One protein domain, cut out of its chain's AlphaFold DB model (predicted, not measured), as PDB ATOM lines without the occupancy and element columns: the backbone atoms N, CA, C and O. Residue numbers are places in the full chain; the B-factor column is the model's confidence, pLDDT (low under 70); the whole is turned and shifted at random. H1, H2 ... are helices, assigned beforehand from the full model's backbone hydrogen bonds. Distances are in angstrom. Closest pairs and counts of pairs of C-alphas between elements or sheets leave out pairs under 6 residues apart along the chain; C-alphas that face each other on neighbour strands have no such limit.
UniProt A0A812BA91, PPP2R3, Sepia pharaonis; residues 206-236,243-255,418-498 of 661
ATOM      1  N   GLY A 206      83.128  76.324   2.653       86.06
ATOM      2  CA  GLY A 206      82.098  76.379   1.619       86.06
ATOM      3  C   GLY A 206      82.375  75.470   0.423       86.06
ATOM      4  O   GLY A 206      81.802  75.698  -0.644       86.06
ATOM      5  N   TYR A 207      83.242  74.470   0.593       90.50
ATOM      6  CA  TYR A 207      83.573  73.473  -0.423       90.50
ATOM      7  C   TYR A 207      83.278  72.073   0.105       90.50
ATOM      8  O   TYR A 207      83.423  71.828   1.299       90.50
ATOM      9  N   LEU A 208      82.921  71.165  -0.796       91.69
ATOM     10  CA  LEU A 208      82.753  69.746  -0.521       91.69
ATOM     11  C   LEU A 208      83.826  68.952  -1.257       91.69
ATOM     12  O   LEU A 208      84.129  69.230  -2.425       91.69
ATOM     13  N   LYS A 209      84.413  67.984  -0.555       91.12
ATOM     14  CA  LYS A 209      85.260  66.945  -1.143       91.12
ATOM     15  C   LYS A 209      84.390  65.804  -1.668       91.12
ATOM     16  O   LYS A 209      83.194  65.744  -1.396       91.12
ATOM     17  N   GLU A 210      85.014  64.883  -2.399       90.31
ATOM     18  CA  GLU A 210      84.332  63.713  -2.971       90.31
ATOM     19  C   GLU A 210      83.601  62.910  -1.890       90.31
ATOM     20  O   GLU A 210      82.392  62.734  -1.986       90.31
ATOM     21  N   ILE A 211      84.292  62.574  -0.797       88.56
ATOM     22  CA  ILE A 211      83.720  61.843   0.344       88.56
ATOM     23  C   ILE A 211      82.534  62.568   1.004       88.56
ATOM     24  O   ILE A 211      81.573  61.933   1.432       88.56
ATOM     25  N   ASP A 212      82.572  63.903   1.069       90.81
ATOM     26  CA  ASP A 212      81.497  64.690   1.683       90.81
ATOM     27  C   ASP A 212      80.222  64.593   0.831       90.81
ATOM     28  O   ASP A 212      79.118  64.451   1.359       90.81
ATOM     29  N   LEU A 213      80.380  64.622  -0.499       90.06
ATOM     30  CA  LEU A 213      79.272  64.482  -1.437       90.06
ATOM     31  C   LEU A 213      78.774  63.032  -1.540       90.06
ATOM     32  O   LEU A 213      77.569  62.822  -1.655       90.06
ATOM     33  N   GLU A 214      79.664  62.039  -1.445       89.50
ATOM     34  CA  GLU A 214      79.291  60.620  -1.350       89.50
ATOM     35  C   GLU A 214      78.372  60.379  -0.147       89.50
ATOM     36  O   GLU A 214      77.303  59.788  -0.299       89.50
ATOM     37  N   ASN A 215      78.735  60.907   1.027       87.75
ATOM     38  CA  ASN A 215      77.923  60.805   2.241       87.75
ATOM     39  C   ASN A 215      76.564  61.502   2.093       87.75
ATOM     40  O   ASN A 215      75.541  60.945   2.490       87.75
ATOM     41  N   TYR A 216      76.534  62.688   1.476       87.81
ATOM     42  CA  TYR A 216      75.281  63.385   1.192       87.81
ATOM     43  C   TYR A 216      74.354  62.553   0.295       87.81
ATOM     44  O   TYR A 216      73.188  62.354   0.631       87.81
ATOM     45  N   ILE A 217      74.861  62.015  -0.820       85.88
ATOM     46  CA  ILE A 217      74.056  61.196  -1.739       85.88
ATOM     47  C   ILE A 217      73.613  59.890  -1.069       85.88
ATOM     48  O   ILE A 217      72.461  59.487  -1.230       85.88
ATOM     49  N   LEU A 218      74.467  59.258  -0.261       82.44
ATOM     50  CA  LEU A 218      74.107  58.068   0.516       82.44
ATOM     51  C   LEU A 218      72.915  58.310   1.453       82.44
ATOM     52  O   LEU A 218      72.042  57.450   1.558       82.44
ATOM     53  N   GLU A 219      72.843  59.473   2.100       80.25
ATOM     54  CA  GLU A 219      71.708  59.841   2.956       80.25
ATOM     55  C   GLU A 219      70.458  60.257   2.166       80.25
ATOM     56  O   GLU A 219      69.339  60.129   2.670       80.25
ATOM     57  N   LEU A 220      70.617  60.708   0.919       78.31
ATOM     58  CA  LEU A 220      69.496  61.001   0.024       78.31
ATOM     59  C   LEU A 220      68.790  59.732  -0.468       78.31
ATOM     60  O   LEU A 220      67.564  59.734  -0.579       78.31
ATOM     61  N   ILE A 221      69.526  58.653  -0.741       74.19
ATOM     62  CA  ILE A 221      68.989  57.424  -1.355       74.19
ATOM     63  C   ILE A 221      67.755  56.853  -0.628       74.19
ATOM     64  O   ILE A 221      66.769  56.563  -1.303       74.19
ATOM     65  N   PRO A 222      67.725  56.718   0.716       67.50
ATOM     66  CA  PRO A 222      66.544  56.224   1.428       67.50
ATOM     67  C   PRO A 222      65.291  57.093   1.270       67.50
ATOM     68  O   PRO A 222      64.197  56.610   1.554       67.50
ATOM     69  N   THR A 223      65.456  58.363   0.882       65.69
ATOM     70  CA  THR A 223      64.359  59.323   0.677       65.69
ATOM     71  C   THR A 223      63.816  59.332  -0.749       65.69
ATOM     72  O   THR A 223      62.789  59.959  -0.987       65.69
ATOM     73  N   LEU A 224      64.484  58.652  -1.685       66.31
ATOM     74  CA  LEU A 224      63.972  58.443  -3.036       66.31
ATOM     75  C   LEU A 224      62.882  57.351  -3.000       66.31
ATOM     76  O   LEU A 224      63.012  56.422  -2.195       66.31
ATOM     77  N   PRO A 225      61.835  57.427  -3.848       58.03
ATOM     78  CA  PRO A 225      60.765  56.445  -3.966       58.03
ATOM     79  C   PRO A 225      61.358  55.046  -4.069       58.03
ATOM     80  O   PRO A 225      61.923  54.619  -5.081       58.03
ATOM     81  N   ARG A 226      61.311  54.338  -2.947       48.59
ATOM     82  CA  ARG A 226      61.983  53.061  -2.782       48.59
ATOM     83  C   ARG A 226      61.245  52.021  -3.630       48.59
ATOM     84  O   ARG A 226      60.028  51.897  -3.550       48.59
ATOM     85  N   ASN A 227      62.005  51.160  -4.302       49.25
ATOM     86  CA  ASN A 227      61.648  49.749  -4.514       49.25
ATOM     87  C   ASN A 227      60.749  49.296  -5.679       49.25
ATOM     88  O   ASN A 227      60.440  48.108  -5.694       49.25
ATOM     89  N   SER A 228      60.399  50.081  -6.700       45.22
ATOM     90  CA  SER A 228      59.826  49.449  -7.911       45.22
ATOM     91  C   SER A 228      60.914  48.982  -8.886       45.22
ATOM     92  O   SER A 228      60.840  47.855  -9.364       45.22
ATOM     93  N   GLN A 229      61.970  49.773  -9.119       48.22
ATOM     94  CA  GLN A 229      62.961  49.532 -10.188       48.22
ATOM     95  C   GLN A 229      64.142  48.632  -9.804       48.22
ATOM     96  O   GLN A 229      64.452  47.674 -10.508       48.22
ATOM     97  N   ILE A 230      64.771  48.873  -8.650       47.31
ATOM     98  CA  ILE A 230      65.865  48.013  -8.160       47.31
ATOM     99  C   ILE A 230      65.323  46.608  -7.844       47.31
ATOM    100  O   ILE A 230      65.960  45.605  -8.168       47.31
ATOM    101  N   GLN A 231      64.094  46.511  -7.315       38.16
ATOM    102  CA  GLN A 231      63.434  45.218  -7.133       38.16
ATOM    103  C   GLN A 231      62.980  44.583  -8.449       38.16
ATOM    104  O   GLN A 231      63.087  43.366  -8.553       38.16
ATOM    105  N   THR A 232      62.528  45.332  -9.469       41.34
ATOM    106  CA  THR A 232      62.238  44.742 -10.798       41.34
ATOM    107  C   THR A 232      63.487  44.301 -11.542       41.34
ATOM    108  O   THR A 232      63.369  43.418 -12.371       41.34
ATOM    109  N   TRP A 233      64.682  44.796 -11.233       40.50
ATOM    110  CA  TRP A 233      65.914  44.195 -11.761       40.50
ATOM    111  C   TRP A 233      66.259  42.881 -11.044       40.50
ATOM    112  O   TRP A 233      66.666  41.897 -11.654       40.50
ATOM    113  N   ILE A 234      66.003  42.831  -9.737       41.34
ATOM    114  CA  ILE A 234      66.151  41.629  -8.910       41.34
ATOM    115  C   ILE A 234      65.116  40.539  -9.266       41.34
ATOM    116  O   ILE A 234      65.404  39.348  -9.151       41.34
ATOM    117  N   SER A 235      63.904  40.929  -9.672       33.53
ATOM    118  CA  SER A 235      62.774  40.017  -9.927       33.53
ATOM    119  C   SER A 235      62.389  39.877 -11.404       33.53
ATOM    120  O   SER A 235      61.745  38.898 -11.782       33.53
ATOM    121  N   GLY A 236      62.817  40.803 -12.257       32.41
ATOM    122  CA  GLY A 236      62.649  40.782 -13.703       32.41
ATOM    123  C   GLY A 236      63.890  40.202 -14.354       32.41
ATOM    124  O   GLY A 236      64.879  40.892 -14.573       32.41
ATOM    125  N   ASP A 243      75.961  31.859 -15.402       31.62
ATOM    126  CA  ASP A 243      77.411  31.668 -15.500       31.62
ATOM    127  C   ASP A 243      78.202  32.997 -15.561       31.62
ATOM    128  O   ASP A 243      79.344  33.044 -15.114       31.62
ATOM    129  N   ARG A 244      77.615  34.105 -16.043       35.25
ATOM    130  CA  ARG A 244      78.281  35.426 -16.137       35.25
ATOM    131  C   ARG A 244      78.231  36.241 -14.844       35.25
ATOM    132  O   ARG A 244      79.141  37.019 -14.576       35.25
ATOM    133  N   ILE A 245      77.214  36.029 -14.009       36.12
ATOM    134  CA  ILE A 245      77.081  36.707 -12.709       36.12
ATOM    135  C   ILE A 245      78.110  36.160 -11.703       36.12
ATOM    136  O   ILE A 245      78.669  36.907 -10.903       36.12
ATOM    137  N   TYR A 246      78.415  34.861 -11.778       33.41
ATOM    138  CA  TYR A 246      79.420  34.222 -10.924       33.41
ATOM    139  C   TYR A 246      80.857  34.637 -11.270       33.41
ATOM    140  O   TYR A 246      81.682  34.791 -10.367       33.41
ATOM    141  N   ILE A 247      81.155  34.850 -12.556       33.75
ATOM    142  CA  ILE A 247      82.487  35.278 -13.001       33.75
ATOM    143  C   ILE A 247      82.712  36.757 -12.666       33.75
ATOM    144  O   ILE A 247      83.756  37.069 -12.105       33.75
ATOM    145  N   SER A 248      81.708  37.625 -12.855       34.41
ATOM    146  CA  SER A 248      81.748  39.038 -12.437       34.41
ATOM    147  C   SER A 248      81.854  39.216 -10.909       34.41
ATOM    148  O   SER A 248      82.423  40.191 -10.439       34.41
ATOM    149  N   PHE A 249      81.417  38.243 -10.102       36.91
ATOM    150  CA  PHE A 249      81.619  38.261  -8.646       36.91
ATOM    151  C   PHE A 249      83.040  37.848  -8.216       36.91
ATOM    152  O   PHE A 249      83.613  38.462  -7.318       36.91
ATOM    153  N   LEU A 250      83.626  36.823  -8.848       32.94
ATOM    154  CA  LEU A 250      85.015  36.401  -8.596       32.94
ATOM    155  C   LEU A 250      86.006  37.484  -9.023       32.94
ATOM    156  O   LEU A 250      86.900  37.827  -8.260       32.94
ATOM    157  N   SER A 251      85.759  38.045 -10.196       34.16
ATOM    158  CA  SER A 251      86.262  39.305 -10.734       34.16
ATOM    159  C   SER A 251      86.225  40.457  -9.735       34.16
ATOM    160  O   SER A 251      87.274  40.906  -9.281       34.16
ATOM    161  N   PHE A 252      85.021  40.866  -9.314       38.72
ATOM    162  CA  PHE A 252      84.760  41.963  -8.380       38.72
ATOM    163  C   PHE A 252      85.470  41.780  -7.038       38.72
ATOM    164  O   PHE A 252      86.074  42.714  -6.513       38.72
ATOM    165  N   PHE A 253      85.482  40.555  -6.511       34.81
ATOM    166  CA  PHE A 253      86.224  40.211  -5.301       34.81
ATOM    167  C   PHE A 253      87.750  40.265  -5.515       34.81
ATOM    168  O   PHE A 253      88.477  40.690  -4.618       34.81
ATOM    169  N   HIS A 254      88.241  39.900  -6.706       34.09
ATOM    170  CA  HIS A 254      89.654  40.000  -7.084       34.09
ATOM    171  C   HIS A 254      90.105  41.461  -7.247       34.09
ATOM    172  O   HIS A 254      91.154  41.823  -6.726       34.09
ATOM    173  N   ILE A 255      89.297  42.321  -7.874       37.66
ATOM    174  CA  ILE A 255      89.537  43.771  -8.022       37.66
ATOM    175  C   ILE A 255      89.535  44.480  -6.683       37.66
ATOM    176  O   ILE A 255      90.438  45.257  -6.396       37.66
ATOM    177  N   ARG A 418      74.016  46.554  -1.589       55.78
ATOM    178  CA  ARG A 418      75.167  47.315  -1.060       55.78
ATOM    179  C   ARG A 418      76.238  47.600  -2.102       55.78
ATOM    180  O   ARG A 418      76.790  48.695  -2.110       55.78
ATOM    181  N   SER A 419      76.520  46.633  -2.967       63.28
ATOM    182  CA  SER A 419      77.502  46.792  -4.042       63.28
ATOM    183  C   SER A 419      77.010  47.822  -5.055       63.28
ATOM    184  O   SER A 419      77.741  48.747  -5.401       63.28
ATOM    185  N   PHE A 420      75.740  47.716  -5.461       70.69
ATOM    186  CA  PHE A 420      75.108  48.676  -6.356       70.69
ATOM    187  C   PHE A 420      75.069  50.087  -5.763       70.69
ATOM    188  O   PHE A 420      75.364  51.035  -6.484       70.69
ATOM    189  N   TYR A 421      74.787  50.247  -4.465       73.88
ATOM    190  CA  TYR A 421      74.803  51.567  -3.826       73.88
ATOM    191  C   TYR A 421      76.160  52.261  -3.967       73.88
ATOM    192  O   TYR A 421      76.193  53.429  -4.344       73.88
ATOM    193  N   SER A 422      77.274  51.554  -3.756       77.50
ATOM    194  CA  SER A 422      78.609  52.138  -3.945       77.50
ATOM    195  C   SER A 422      78.849  52.598  -5.388       77.50
ATOM    196  O   SER A 422      79.397  53.676  -5.609       77.50
ATOM    197  N   PHE A 423      78.401  51.824  -6.382       82.62
ATOM    198  CA  PHE A 423      78.518  52.199  -7.797       82.62
ATOM    199  C   PHE A 423      77.610  53.359  -8.185       82.62
ATOM    200  O   PHE A 423      78.035  54.261  -8.905       82.62
ATOM    201  N   TYR A 424      76.371  53.346  -7.705       84.88
ATOM    202  CA  TYR A 424      75.405  54.408  -7.940       84.88
ATOM    203  C   TYR A 424      75.915  55.735  -7.377       84.88
ATOM    204  O   TYR A 424      75.965  56.731  -8.095       84.88
ATOM    205  N   VAL A 425      76.375  55.726  -6.122       87.56
ATOM    206  CA  VAL A 425      76.942  56.906  -5.460       87.56
ATOM    207  C   VAL A 425      78.164  57.402  -6.221       87.56
ATOM    208  O   VAL A 425      78.221  58.581  -6.552       87.56
ATOM    209  N   CYS A 426      79.087  56.508  -6.586       89.38
ATOM    210  CA  CYS A 426      80.246  56.854  -7.406       89.38
ATOM    211  C   CYS A 426      79.828  57.520  -8.731       89.38
ATOM    212  O   CYS A 426      80.333  58.583  -9.077       89.38
ATOM    213  N   THR A 427      78.843  56.953  -9.432       89.00
ATOM    214  CA  THR A 427      78.326  57.483 -10.706       89.00
ATOM    215  C   THR A 427      77.714  58.876 -10.542       89.00
ATOM    216  O   THR A 427      78.019  59.788 -11.313       89.00
ATOM    217  N   ALA A 428      76.891  59.065  -9.510       91.12
ATOM    218  CA  ALA A 428      76.236  60.335  -9.228       91.12
ATOM    219  C   ALA A 428      77.244  61.420  -8.811       91.12
ATOM    220  O   ALA A 428      77.251  62.506  -9.389       91.12
ATOM    221  N   VAL A 429      78.141  61.119  -7.865       92.75
ATOM    222  CA  VAL A 429      79.195  62.041  -7.410       92.75
ATOM    223  C   VAL A 429      80.122  62.413  -8.560       92.75
ATOM    224  O   VAL A 429      80.460  63.589  -8.722       92.75
ATOM    225  N   ARG A 430      80.496  61.445  -9.408       92.38
ATOM    226  CA  ARG A 430      81.395  61.707 -10.532       92.38
ATOM    227  C   ARG A 430      80.808  62.716 -11.509       92.38
ATOM    228  O   ARG A 430      81.552  63.585 -11.952       92.38
ATOM    229  N   LYS A 431      79.493  62.693 -11.762       92.94
ATOM    230  CA  LYS A 431      78.830  63.721 -12.581       92.94
ATOM    231  C   LYS A 431      79.040  65.130 -12.009       92.94
ATOM    232  O   LYS A 431      79.436  66.024 -12.753       92.94
ATOM    233  N   PHE A 432      78.875  65.334 -10.698       94.06
ATOM    234  CA  PHE A 432      79.150  66.640 -10.078       94.06
ATOM    235  C   PHE A 432      80.611  67.066 -10.244       94.06
ATOM    236  O   PHE A 432      80.873  68.188 -10.671       94.06
ATOM    237  N   PHE A 433      81.567  66.180  -9.953       93.75
ATOM    238  CA  PHE A 433      82.992  66.509 -10.071       93.75
ATOM    239  C   PHE A 433      83.443  66.738 -11.510       93.75
ATOM    240  O   PHE A 433      84.282  67.600 -11.749       93.75
ATOM    241  N   PHE A 434      82.883  66.009 -12.469       93.88
ATOM    242  CA  PHE A 434      83.218  66.178 -13.877       93.88
ATOM    243  C   PHE A 434      82.841  67.580 -14.384       93.88
ATOM    244  O   PHE A 434      83.657  68.243 -15.020       93.88
ATOM    245  N   PHE A 435      81.638  68.067 -14.053       93.75
ATOM    246  CA  PHE A 435      81.150  69.361 -14.549       93.75
ATOM    247  C   PHE A 435      81.529  70.565 -13.676       93.75
ATOM    248  O   PHE A 435      81.689  71.672 -14.197       93.75
ATOM    249  N   LEU A 436      81.673  70.387 -12.359       93.38
ATOM    250  CA  LEU A 436      81.904  71.494 -11.420       93.38
ATOM    251  C   LEU A 436      83.363  71.630 -10.965       93.38
ATOM    252  O   LEU A 436      83.718  72.655 -10.386       93.38
ATOM    253  N   ASP A 437      84.218  70.645 -11.245       91.50
ATOM    254  CA  ASP A 437      85.657  70.696 -10.956       91.50
ATOM    255  C   ASP A 437      86.504  70.396 -12.211       91.50
ATOM    256  O   ASP A 437      87.264  69.423 -12.251       91.50
ATOM    257  N   PRO A 438      86.432  71.249 -13.256       83.00
ATOM    258  CA  PRO A 438      87.168  71.040 -14.508       83.00
ATOM    259  C   PRO A 438      88.694  71.019 -14.318       83.00
ATOM    260  O   PRO A 438      89.421  70.441 -15.125       83.00
ATOM    261  N   MET A 439      89.191  71.634 -13.240       80.81
ATOM    262  CA  MET A 439      90.616  71.673 -12.895       80.81
ATOM    263  C   MET A 439      91.058  70.484 -12.027       80.81
ATOM    264  O   MET A 439      92.230  70.420 -11.659       80.81
ATOM    265  N   ARG A 440      90.151  69.547 -11.706       85.56
ATOM    266  CA  ARG A 440      90.411  68.349 -10.890       85.56
ATOM    267  C   ARG A 440      91.092  68.672  -9.551       85.56
ATOM    268  O   ARG A 440      92.012  67.982  -9.122       85.56
ATOM    269  N   THR A 441      90.649  69.740  -8.893       87.31
ATOM    270  CA  THR A 441      91.143  70.167  -7.574       87.31
ATOM    271  C   THR A 441      90.693  69.255  -6.429       87.31
ATOM    272  O   THR A 441      91.232  69.345  -5.323       87.31
ATOM    273  N   GLY A 442      89.691  68.403  -6.669       88.75
ATOM    274  CA  GLY A 442      89.060  67.552  -5.664       88.75
ATOM    275  C   GLY A 442      88.141  68.323  -4.713       88.75
ATOM    276  O   GLY A 442      87.821  67.824  -3.632       88.75
ATOM    277  N   LYS A 443      87.739  69.551  -5.076       91.19
ATOM    278  CA  LYS A 443      86.898  70.428  -4.248       91.19
ATOM    279  C   LYS A 443      85.873  71.168  -5.100       91.19
ATOM    280  O   LYS A 443      86.240  71.906  -6.005       91.19
ATOM    281  N   ILE A 444      84.599  71.067  -4.729       93.69
ATOM    282  CA  ILE A 444      83.505  71.790  -5.392       93.69
ATOM    283  C   ILE A 444      82.902  72.803  -4.424       93.69
ATOM    284  O   ILE A 444      82.654  72.475  -3.267       93.69
ATOM    285  N   LYS A 445      82.625  74.034  -4.869       92.44
ATOM    286  CA  LYS A 445      81.903  75.007  -4.034       92.44
ATOM    287  C   LYS A 445      80.446  74.594  -3.882       92.44
ATOM    288  O   LYS A 445      79.772  74.307  -4.865       92.44
ATOM    289  N   ILE A 446      79.906  74.722  -2.672       91.88
ATOM    290  CA  ILE A 446      78.473  74.494  -2.412       91.88
ATOM    291  C   ILE A 446      77.604  75.414  -3.283       91.88
ATOM    292  O   ILE A 446      76.540  75.015  -3.744       91.88
ATOM    293  N   LEU A 447      78.057  76.647  -3.527       91.25
ATOM    294  CA  LEU A 447      77.344  77.587  -4.396       91.25
ATOM    295  C   LEU A 447      77.278  77.108  -5.851       91.25
ATOM    296  O   LEU A 447      76.247  77.314  -6.482       91.25
ATOM    297  N   ASP A 448      78.330  76.457  -6.346       92.69
ATOM    298  CA  ASP A 448      78.373  75.945  -7.719       92.69
ATOM    299  C   ASP A 448      77.455  74.717  -7.857       92.69
ATOM    300  O   ASP A 448      76.775  74.581  -8.867       92.69
ATOM    301  N   ILE A 449      77.341  73.889  -6.806       92.81
ATOM    302  CA  ILE A 449      76.363  72.785  -6.737       92.81
ATOM    303  C   ILE A 449      74.929  73.327  -6.767       92.81
ATOM    304  O   ILE A 449      74.098  72.821  -7.501       92.81
ATOM    305  N   LEU A 450      74.626  74.379  -6.002       90.56
ATOM    306  CA  LEU A 450      73.281  74.977  -5.978       90.56
ATOM    307  C   LEU A 450      72.910  75.708  -7.274       90.56
ATOM    308  O   LEU A 450      71.732  75.967  -7.508       90.56
ATOM    309  N   ALA A 451      73.906  76.117  -8.058       90.88
ATOM    310  CA  ALA A 451      73.715  76.826  -9.315       90.88
ATOM    311  C   ALA A 451      73.713  75.893 -10.533       90.88
ATOM    312  O   ALA A 451      73.427  76.362 -11.636       90.88
ATOM    313  N   CYS A 452      74.054  74.609 -10.368       91.00
ATOM    314  CA  CYS A 452      74.088  73.682 -11.487       91.00
ATOM    315  C   CYS A 452      72.671  73.290 -11.923       91.00
ATOM    316  O   CYS A 452      71.754  73.187 -11.110       91.00
ATOM    317  N   SER A 453      72.496  73.075 -13.226       87.69
ATOM    318  CA  SER A 453      71.202  72.721 -13.823       87.69
ATOM    319  C   SER A 453      70.718  71.334 -13.409       87.69
ATOM    320  O   SER A 453      69.526  71.111 -13.278       87.69
ATOM    321  N   PHE A 454      71.648  70.412 -13.176       88.81
ATOM    322  CA  PHE A 454      71.352  68.999 -12.972       88.81
ATOM    323  C   PHE A 454      71.175  68.607 -11.493       88.81
ATOM    324  O   PHE A 454      70.988  67.433 -11.182       88.81
ATOM    325  N   LEU A 455      71.263  69.557 -10.551       89.19
ATOM    326  CA  LEU A 455      70.882  69.296  -9.157       89.19
ATOM    327  C   LEU A 455      69.371  69.061  -9.045       89.19
ATOM    328  O   LEU A 455      68.946  68.219  -8.252       89.19
ATOM    329  N   ASP A 456      68.592  69.791  -9.846       85.38
ATOM    330  CA  ASP A 456      67.146  69.626  -9.932       85.38
ATOM    331  C   ASP A 456      66.820  68.199 -10.410       85.38
ATOM    332  O   ASP A 456      66.083  67.512  -9.711       85.38
ATOM    333  N   ASP A 457      67.503  67.679 -11.443       87.12
ATOM    334  CA  ASP A 457      67.365  66.282 -11.898       87.12
ATOM    335  C   ASP A 457      67.532  65.261 -10.755       87.12
ATOM    336  O   ASP A 457      66.784  64.291 -10.655       87.12
ATOM    337  N   LEU A 458      68.524  65.442  -9.872       85.75
ATOM    338  CA  LEU A 458      68.751  64.525  -8.746       85.75
ATOM    339  C   LEU A 458      67.602  64.579  -7.729       85.75
ATOM    340  O   LEU A 458      67.280  63.576  -7.091       85.75
ATOM    341  N   LEU A 459      67.017  65.757  -7.533       81.56
ATOM    342  CA  LEU A 459      66.004  65.997  -6.511       81.56
ATOM    343  C   LEU A 459      64.590  65.723  -7.020       81.56
ATOM    344  O   LEU A 459      63.754  65.311  -6.218       81.56
ATOM    345  N   GLU A 460      64.352  65.846  -8.325       81.44
ATOM    346  CA  GLU A 460      63.143  65.384  -9.011       81.44
ATOM    347  C   GLU A 460      62.892  63.905  -8.753       81.44
ATOM    348  O   GLU A 460      61.749  63.515  -8.554       81.44
ATOM    349  N   LEU A 461      63.949  63.093  -8.626       78.19
ATOM    350  CA  LEU A 461      63.829  61.671  -8.294       78.19
ATOM    351  C   LEU A 461      63.097  61.398  -6.976       78.19
ATOM    352  O   LEU A 461      62.779  60.245  -6.722       78.19
ATOM    353  N   ARG A 462      62.856  62.401  -6.121       74.06
ATOM    354  CA  ARG A 462      62.029  62.270  -4.911       74.06
ATOM    355  C   ARG A 462      60.534  62.165  -5.213       74.06
ATOM    356  O   ARG A 462      59.791  61.735  -4.338       74.06
ATOM    357  N   ASP A 463      60.106  62.590  -6.396       73.75
ATOM    358  CA  ASP A 463      58.710  62.565  -6.808       73.75
ATOM    359  C   ASP A 463      58.289  61.141  -7.212       73.75
ATOM    360  O   ASP A 463      58.889  60.508  -8.086       73.75
ATOM    361  N   GLU A 464      57.263  60.615  -6.542       64.94
ATOM    362  CA  GLU A 464      56.741  59.265  -6.772       64.94
ATOM    363  C   GLU A 464      55.984  59.150  -8.109       64.94
ATOM    364  O   GLU A 464      55.834  58.041  -8.627       64.94
ATOM    365  N   GLU A 465      55.544  60.271  -8.696       70.00
ATOM    366  CA  GLU A 465      54.719  60.311  -9.916       70.00
ATOM    367  C   GLU A 465      55.529  60.417 -11.224       70.00
ATOM    368  O   GLU A 465      54.958  60.524 -12.312       70.00
ATOM    369  N   LEU A 466      56.862  60.341 -11.159       75.56
ATOM    370  CA  LEU A 466      57.723  60.409 -12.341       75.56
ATOM    371  C   LEU A 466      57.415  59.300 -13.362       75.56
ATOM    372  O   LEU A 466      57.463  58.102 -13.057       75.56
ATOM    373  N   SER A 467      57.177  59.699 -14.614       78.38
ATOM    374  CA  SER A 467      56.987  58.764 -15.724       78.38
ATOM    375  C   SER A 467      58.273  57.976 -16.024       78.38
ATOM    376  O   SER A 467      59.388  58.433 -15.755       78.38
ATOM    377  N   ARG A 468      58.134  56.782 -16.618       75.50
ATOM    378  CA  ARG A 468      59.293  55.947 -16.996       75.50
ATOM    379  C   ARG A 468      60.210  56.642 -18.005       75.50
ATOM    380  O   ARG A 468      61.422  56.548 -17.873       75.50
ATOM    381  N   GLU A 469      59.640  57.367 -18.962       77.69
ATOM    382  CA  GLU A 469      60.397  58.111 -19.977       77.69
ATOM    383  C   GLU A 469      61.256  59.213 -19.341       77.69
ATOM    384  O   GLU A 469      62.445  59.331 -19.643       77.69
ATOM    385  N   MET A 470      60.698  59.961 -18.379       78.31
ATOM    386  CA  MET A 470      61.454  60.982 -17.646       78.31
ATOM    387  C   MET A 470      62.603  60.348 -16.852       78.31
ATOM    388  O   MET A 470      63.719  60.863 -16.845       78.31
ATOM    389  N   GLN A 471      62.365  59.187 -16.235       74.69
ATOM    390  CA  GLN A 471      63.394  58.449 -15.499       74.69
ATOM    391  C   GLN A 471      64.514  57.938 -16.413       74.69
ATOM    392  O   GLN A 471      65.676  57.986 -16.024       74.69
ATOM    393  N   GLU A 472      64.201  57.470 -17.620       78.12
ATOM    394  CA  GLU A 472      65.214  57.023 -18.586       78.12
ATOM    395  C   GLU A 472      66.064  58.181 -19.123       78.12
ATOM    396  O   GLU A 472      67.263  57.999 -19.358       78.12
ATOM    397  N   SER A 473      65.467  59.372 -19.259       83.38
ATOM    398  CA  SER A 473      66.180  60.600 -19.633       83.38
ATOM    399  C   SER A 473      67.068  61.141 -18.505       83.38
ATOM    400  O   SER A 473      68.134  61.705 -18.754       83.38
ATOM    401  N   ASN A 474      66.668  60.929 -17.249       84.81
ATOM    402  CA  ASN A 474      67.399  61.413 -16.090       84.81
ATOM    403  C   ASN A 474      68.638  60.546 -15.829       84.81
ATOM    404  O   ASN A 474      68.553  59.347 -15.559       84.81
ATOM    405  N   TRP A 475      69.816  61.162 -15.864       86.38
ATOM    406  CA  TRP A 475      71.084  60.462 -15.643       86.38
ATOM    407  C   TRP A 475      71.264  59.928 -14.216       86.38
ATOM    408  O   TRP A 475      71.931  58.916 -14.014       86.38
ATOM    409  N   PHE A 476      70.690  60.607 -13.218       87.25
ATOM    410  CA  PHE A 476      70.772  60.199 -11.814       87.25
ATOM    411  C   PHE A 476      69.803  59.069 -11.474       87.25
ATOM    412  O   PHE A 476      69.819  58.569 -10.348       87.25
ATOM    413  N   SER A 477      68.945  58.660 -12.407       84.75
ATOM    414  CA  SER A 477      68.023  57.558 -12.179       84.75
ATOM    415  C   SER A 477      68.772  56.230 -12.036       84.75
ATOM    416  O   SER A 477      69.847  56.013 -12.606       84.75
ATOM    417  N   ALA A 478      68.193  55.301 -11.273       78.50
ATOM    418  CA  ALA A 478      68.748  53.957 -11.153       78.50
ATOM    419  C   ALA A 478      68.855  53.234 -12.519       78.50
ATOM    420  O   ALA A 478      69.898  52.623 -12.755       78.50
ATOM    421  N   PRO A 479      67.870  53.325 -13.442       78.88
ATOM    422  CA  PRO A 479      67.990  52.764 -14.790       78.88
ATOM    423  C   PRO A 479      69.180  53.312 -15.585       78.88
ATOM    424  O   PRO A 479      69.907  52.532 -16.199       78.88
ATOM    425  N   SER A 480      69.427  54.625 -15.543       84.75
ATOM    426  CA  SER A 480      70.570  55.240 -16.231       84.75
ATOM    427  C   SER A 480      71.904  54.790 -15.638       84.75
ATOM    428  O   SER A 480      72.792  54.366 -16.375       84.75
ATOM    429  N   ALA A 481      72.034  54.781 -14.308       84.62
ATOM    430  CA  ALA A 481      73.237  54.277 -13.647       84.62
ATOM    431  C   ALA A 481      73.488  52.787 -13.956       84.62
ATOM    432  O   ALA A 481      74.622  52.383 -14.216       84.62
ATOM    433  N   LEU A 482      72.428  51.971 -13.996       80.88
ATOM    434  CA  LEU A 482      72.500  50.559 -14.383       80.88
ATOM    435  C   LEU A 482      72.905  50.375 -15.846       80.88
ATOM    436  O   LEU A 482      73.667  49.459 -16.143       80.88
ATOM    437  N   ARG A 483      72.430  51.231 -16.758       84.56
ATOM    438  CA  ARG A 483      72.825  51.208 -18.173       84.56
ATOM    439  C   ARG A 483      74.335  51.405 -18.316       84.56
ATOM    440  O   ARG A 483      74.988  50.601 -18.975       84.56
ATOM    441  N   VAL A 484      74.887  52.422 -17.656       88.56
ATOM    442  CA  VAL A 484      76.320  52.759 -17.723       88.56
ATOM    443  C   VAL A 484      77.180  51.672 -17.085       88.56
ATOM    444  O   VAL A 484      78.161  51.220 -17.678       88.56
ATOM    445  N   TYR A 485      76.788  51.202 -15.900       85.25
ATOM    446  CA  TYR A 485      77.499  50.130 -15.210       85.25
ATOM    447  C   TYR A 485      77.402  48.792 -15.962       85.25
ATOM    448  O   TYR A 485      78.381  48.061 -16.083       85.25
ATOM    449  N   GLY A 486      76.240  48.483 -16.541       83.38
ATOM    450  CA  GLY A 486      76.043  47.302 -17.379       83.38
ATOM    451  C   GLY A 486      76.901  47.333 -18.646       83.38
ATOM    452  O   GLY A 486      77.458  46.306 -19.026       83.38
ATOM    453  N   GLN A 487      77.064  48.501 -19.278       87.62
ATOM    454  CA  GLN A 487      77.998  48.676 -20.395       87.62
ATOM    455  C   GLN A 487      79.443  48.403 -19.969       87.62
ATOM    456  O   GLN A 487      80.130  47.656 -20.659       87.62
ATOM    457  N   TYR A 488      79.875  48.920 -18.815       87.69
ATOM    458  CA  TYR A 488      81.210  48.656 -18.270       87.69
ATOM    459  C   TYR A 488      81.482  47.152 -18.112       87.69
ATOM    460  O   TYR A 488      82.460  46.636 -18.646       87.69
ATOM    461  N   LEU A 489      80.563  46.424 -17.469       86.00
ATOM    462  CA  LEU A 489      80.680  44.973 -17.275       86.00
ATOM    463  C   LEU A 489      80.640  44.165 -18.579       86.00
ATOM    464  O   LEU A 489      81.157  43.053 -18.636       86.00
ATOM    465  N   ASN A 490      79.989  44.685 -19.621       86.88
ATOM    466  CA  ASN A 490      79.960  44.035 -20.930       86.88
ATOM    467  C   ASN A 490      81.275  44.207 -21.701       86.88
ATOM    468  O   ASN A 490      81.586  43.372 -22.558       86.88
ATOM    469  N   LEU A 491      82.014  45.287 -21.428       89.44
ATOM    470  CA  LEU A 491      83.323  45.549 -22.022       89.44
ATOM    471  C   LEU A 491      84.414  44.720 -21.337       89.44
ATOM    472  O   LEU A 491      85.222  44.130 -22.049       89.44
ATOM    473  N   ASP A 492      84.369  44.617 -20.006       88.75
ATOM    474  CA  ASP A 492      85.263  43.810 -19.162       88.75
ATOM    475  C   ASP A 492      85.037  42.301 -19.390       88.75
ATOM    476  O   ASP A 492      84.161  41.672 -18.786       88.75
ATOM    477  N   ARG A 493      85.786  41.715 -20.330       86.62
ATOM    478  CA  ARG A 493      85.623  40.317 -20.764       86.62
ATOM    479  C   ARG A 493      86.464  39.351 -19.962       86.62
ATOM    480  O   ARG A 493      86.075  38.189 -19.821       86.62
ATOM    481  N   ASP A 494      87.642  39.788 -19.543       84.25
ATOM    482  CA  ASP A 494      88.477  38.991 -18.654       84.25
ATOM    483  C   ASP A 494      87.948  39.018 -17.214       84.25
ATOM    484  O   ASP A 494      88.332  38.177 -16.394       84.25
ATOM    485  N   HIS A 495      86.979  39.903 -16.959       80.25
ATOM    486  CA  HIS A 495      86.355  40.093 -15.675       80.25
ATOM    487  C   HIS A 495      87.432  40.415 -14.640       80.25
ATOM    488  O   HIS A 495      87.439  39.901 -13.525       80.25
ATOM    489  N   ASN A 496      88.393  41.249 -15.003       82.56
ATOM    490  CA  ASN A 496      89.365  41.772 -14.065       82.56
ATOM    491  C   ASN A 496      88.949  43.139 -13.528       82.56
ATOM    492  O   ASN A 496      89.707  43.670 -12.721       82.56
ATOM    493  N   GLY A 497      87.801  43.665 -14.000       81.06
ATOM    494  CA  GLY A 497      87.100  44.913 -13.672       81.06
ATOM    495  C   GLY A 497      87.938  46.163 -13.588       81.06
ATOM    496  O   GLY A 497      87.551  47.129 -12.923       81.06
ATOM    497  N   MET A 498      89.021  46.148 -14.345       88.81
ATOM    498  CA  MET A 498      89.529  47.282 -15.083       88.81
ATOM    499  C   MET A 498      89.201  47.065 -16.572       88.81
ATOM    500  O   MET A 498      88.706  46.012 -16.961       88.81
TER     501      MET A 498
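AT A GLANCE: This is residues 206 to 236, 243 to 255 and 418 to 498 of the 661 residues of the protein "PPP2R3" of Sepia pharaonis (UniProt A0A812BA91). The longest helix, H4, runs through the middle, with H1 crossing it on one side and H8 crossing it on the opposite side. H5 sits at the last end of H4, and H6 and H7 lead back from there to the start of H8, while H2 and H3 lie toward the other end of the whole, H2 by the start of H8 and H3 by its later part. The printed part has 125 residues with eight named helices, H1 to H8 in order, and no named strand; its class is all helix. It is compact, with a radius of gyration of the C-alphas of 15.8 A, and spans 47 by 37 by 22 A.

HOW THE PARTS SIT: Residues 207 to 208 pair with residues 444 to 445, antiparallel, as strands do. H1, residues 210 to 223, touches H4, residues 418 to 436, at a steep tilt of 57 degrees, opposite ways; the closest C-alphas, of Glu 214 and Val 425, are 6.0 A apart. H2, residues 229 to 235, only just touches residues 478 to 479 of H8, residues 478 to 491, with 3 pairs of C-alphas within 8 A, the closest Ile 230 and Ala 478 at 7.3 A. H3, residues 243 to 255, touches no helix; it is close to H8 but not clearly touching, with the closest C-alphas, of Ser 248 and Leu 489, 7.7 A apart. H4 touches H8 with residues 423 to 427 alone, about perpendicular at 83 degrees, closest at the C-alphas of Tyr 424 and Ala 481, 6.1 A. H5, residues 446 to 451, only just touches H4, with 3 pairs within 8 A, closest at the C-alphas of Leu 436 and Asp 448, 6.8 A. H6, residues 454 to 460, is near H4 and near H7, residues 468 to 473. H7 and H8 touch only at the corner, closest at the C-alphas of Glu 472 and Ser 480, 6.1 A. Every O i to N i+4 pair is within hydrogen-bond range in H2, H5, H6, H7 and H8; the figures are 8 of 10 in H1, 8 of 9 in H3 and 14 of 15 in H4.

IN THESE COORDINATES: H1 begins at C-alpha 210, (84.332, 63.713, -2.971), and is 20.8 A long. H3 is 18.7 A long. H4 measures 27.2 A from C-alpha 418 to C-alpha 436, at (81.904, 71.494, -11.420). H8 is 20.0 A long and ends at C-alpha 491, (83.323, 45.549, -22.022).

THE WHOLE: The C-alphas farthest apart, of Gly 206 and Asp 243, are 48.1 A apart. Residues 237 to 242 and 256 to 417 are not printed, with C-alpha gaps of 17.4 A and 16.4 A. Of the links that are printed whole, none is long. Mean pLDDT of the printed part is 75.2; residues 222 to 236, 243 to 255, 418 to 419 and 464 are under 70.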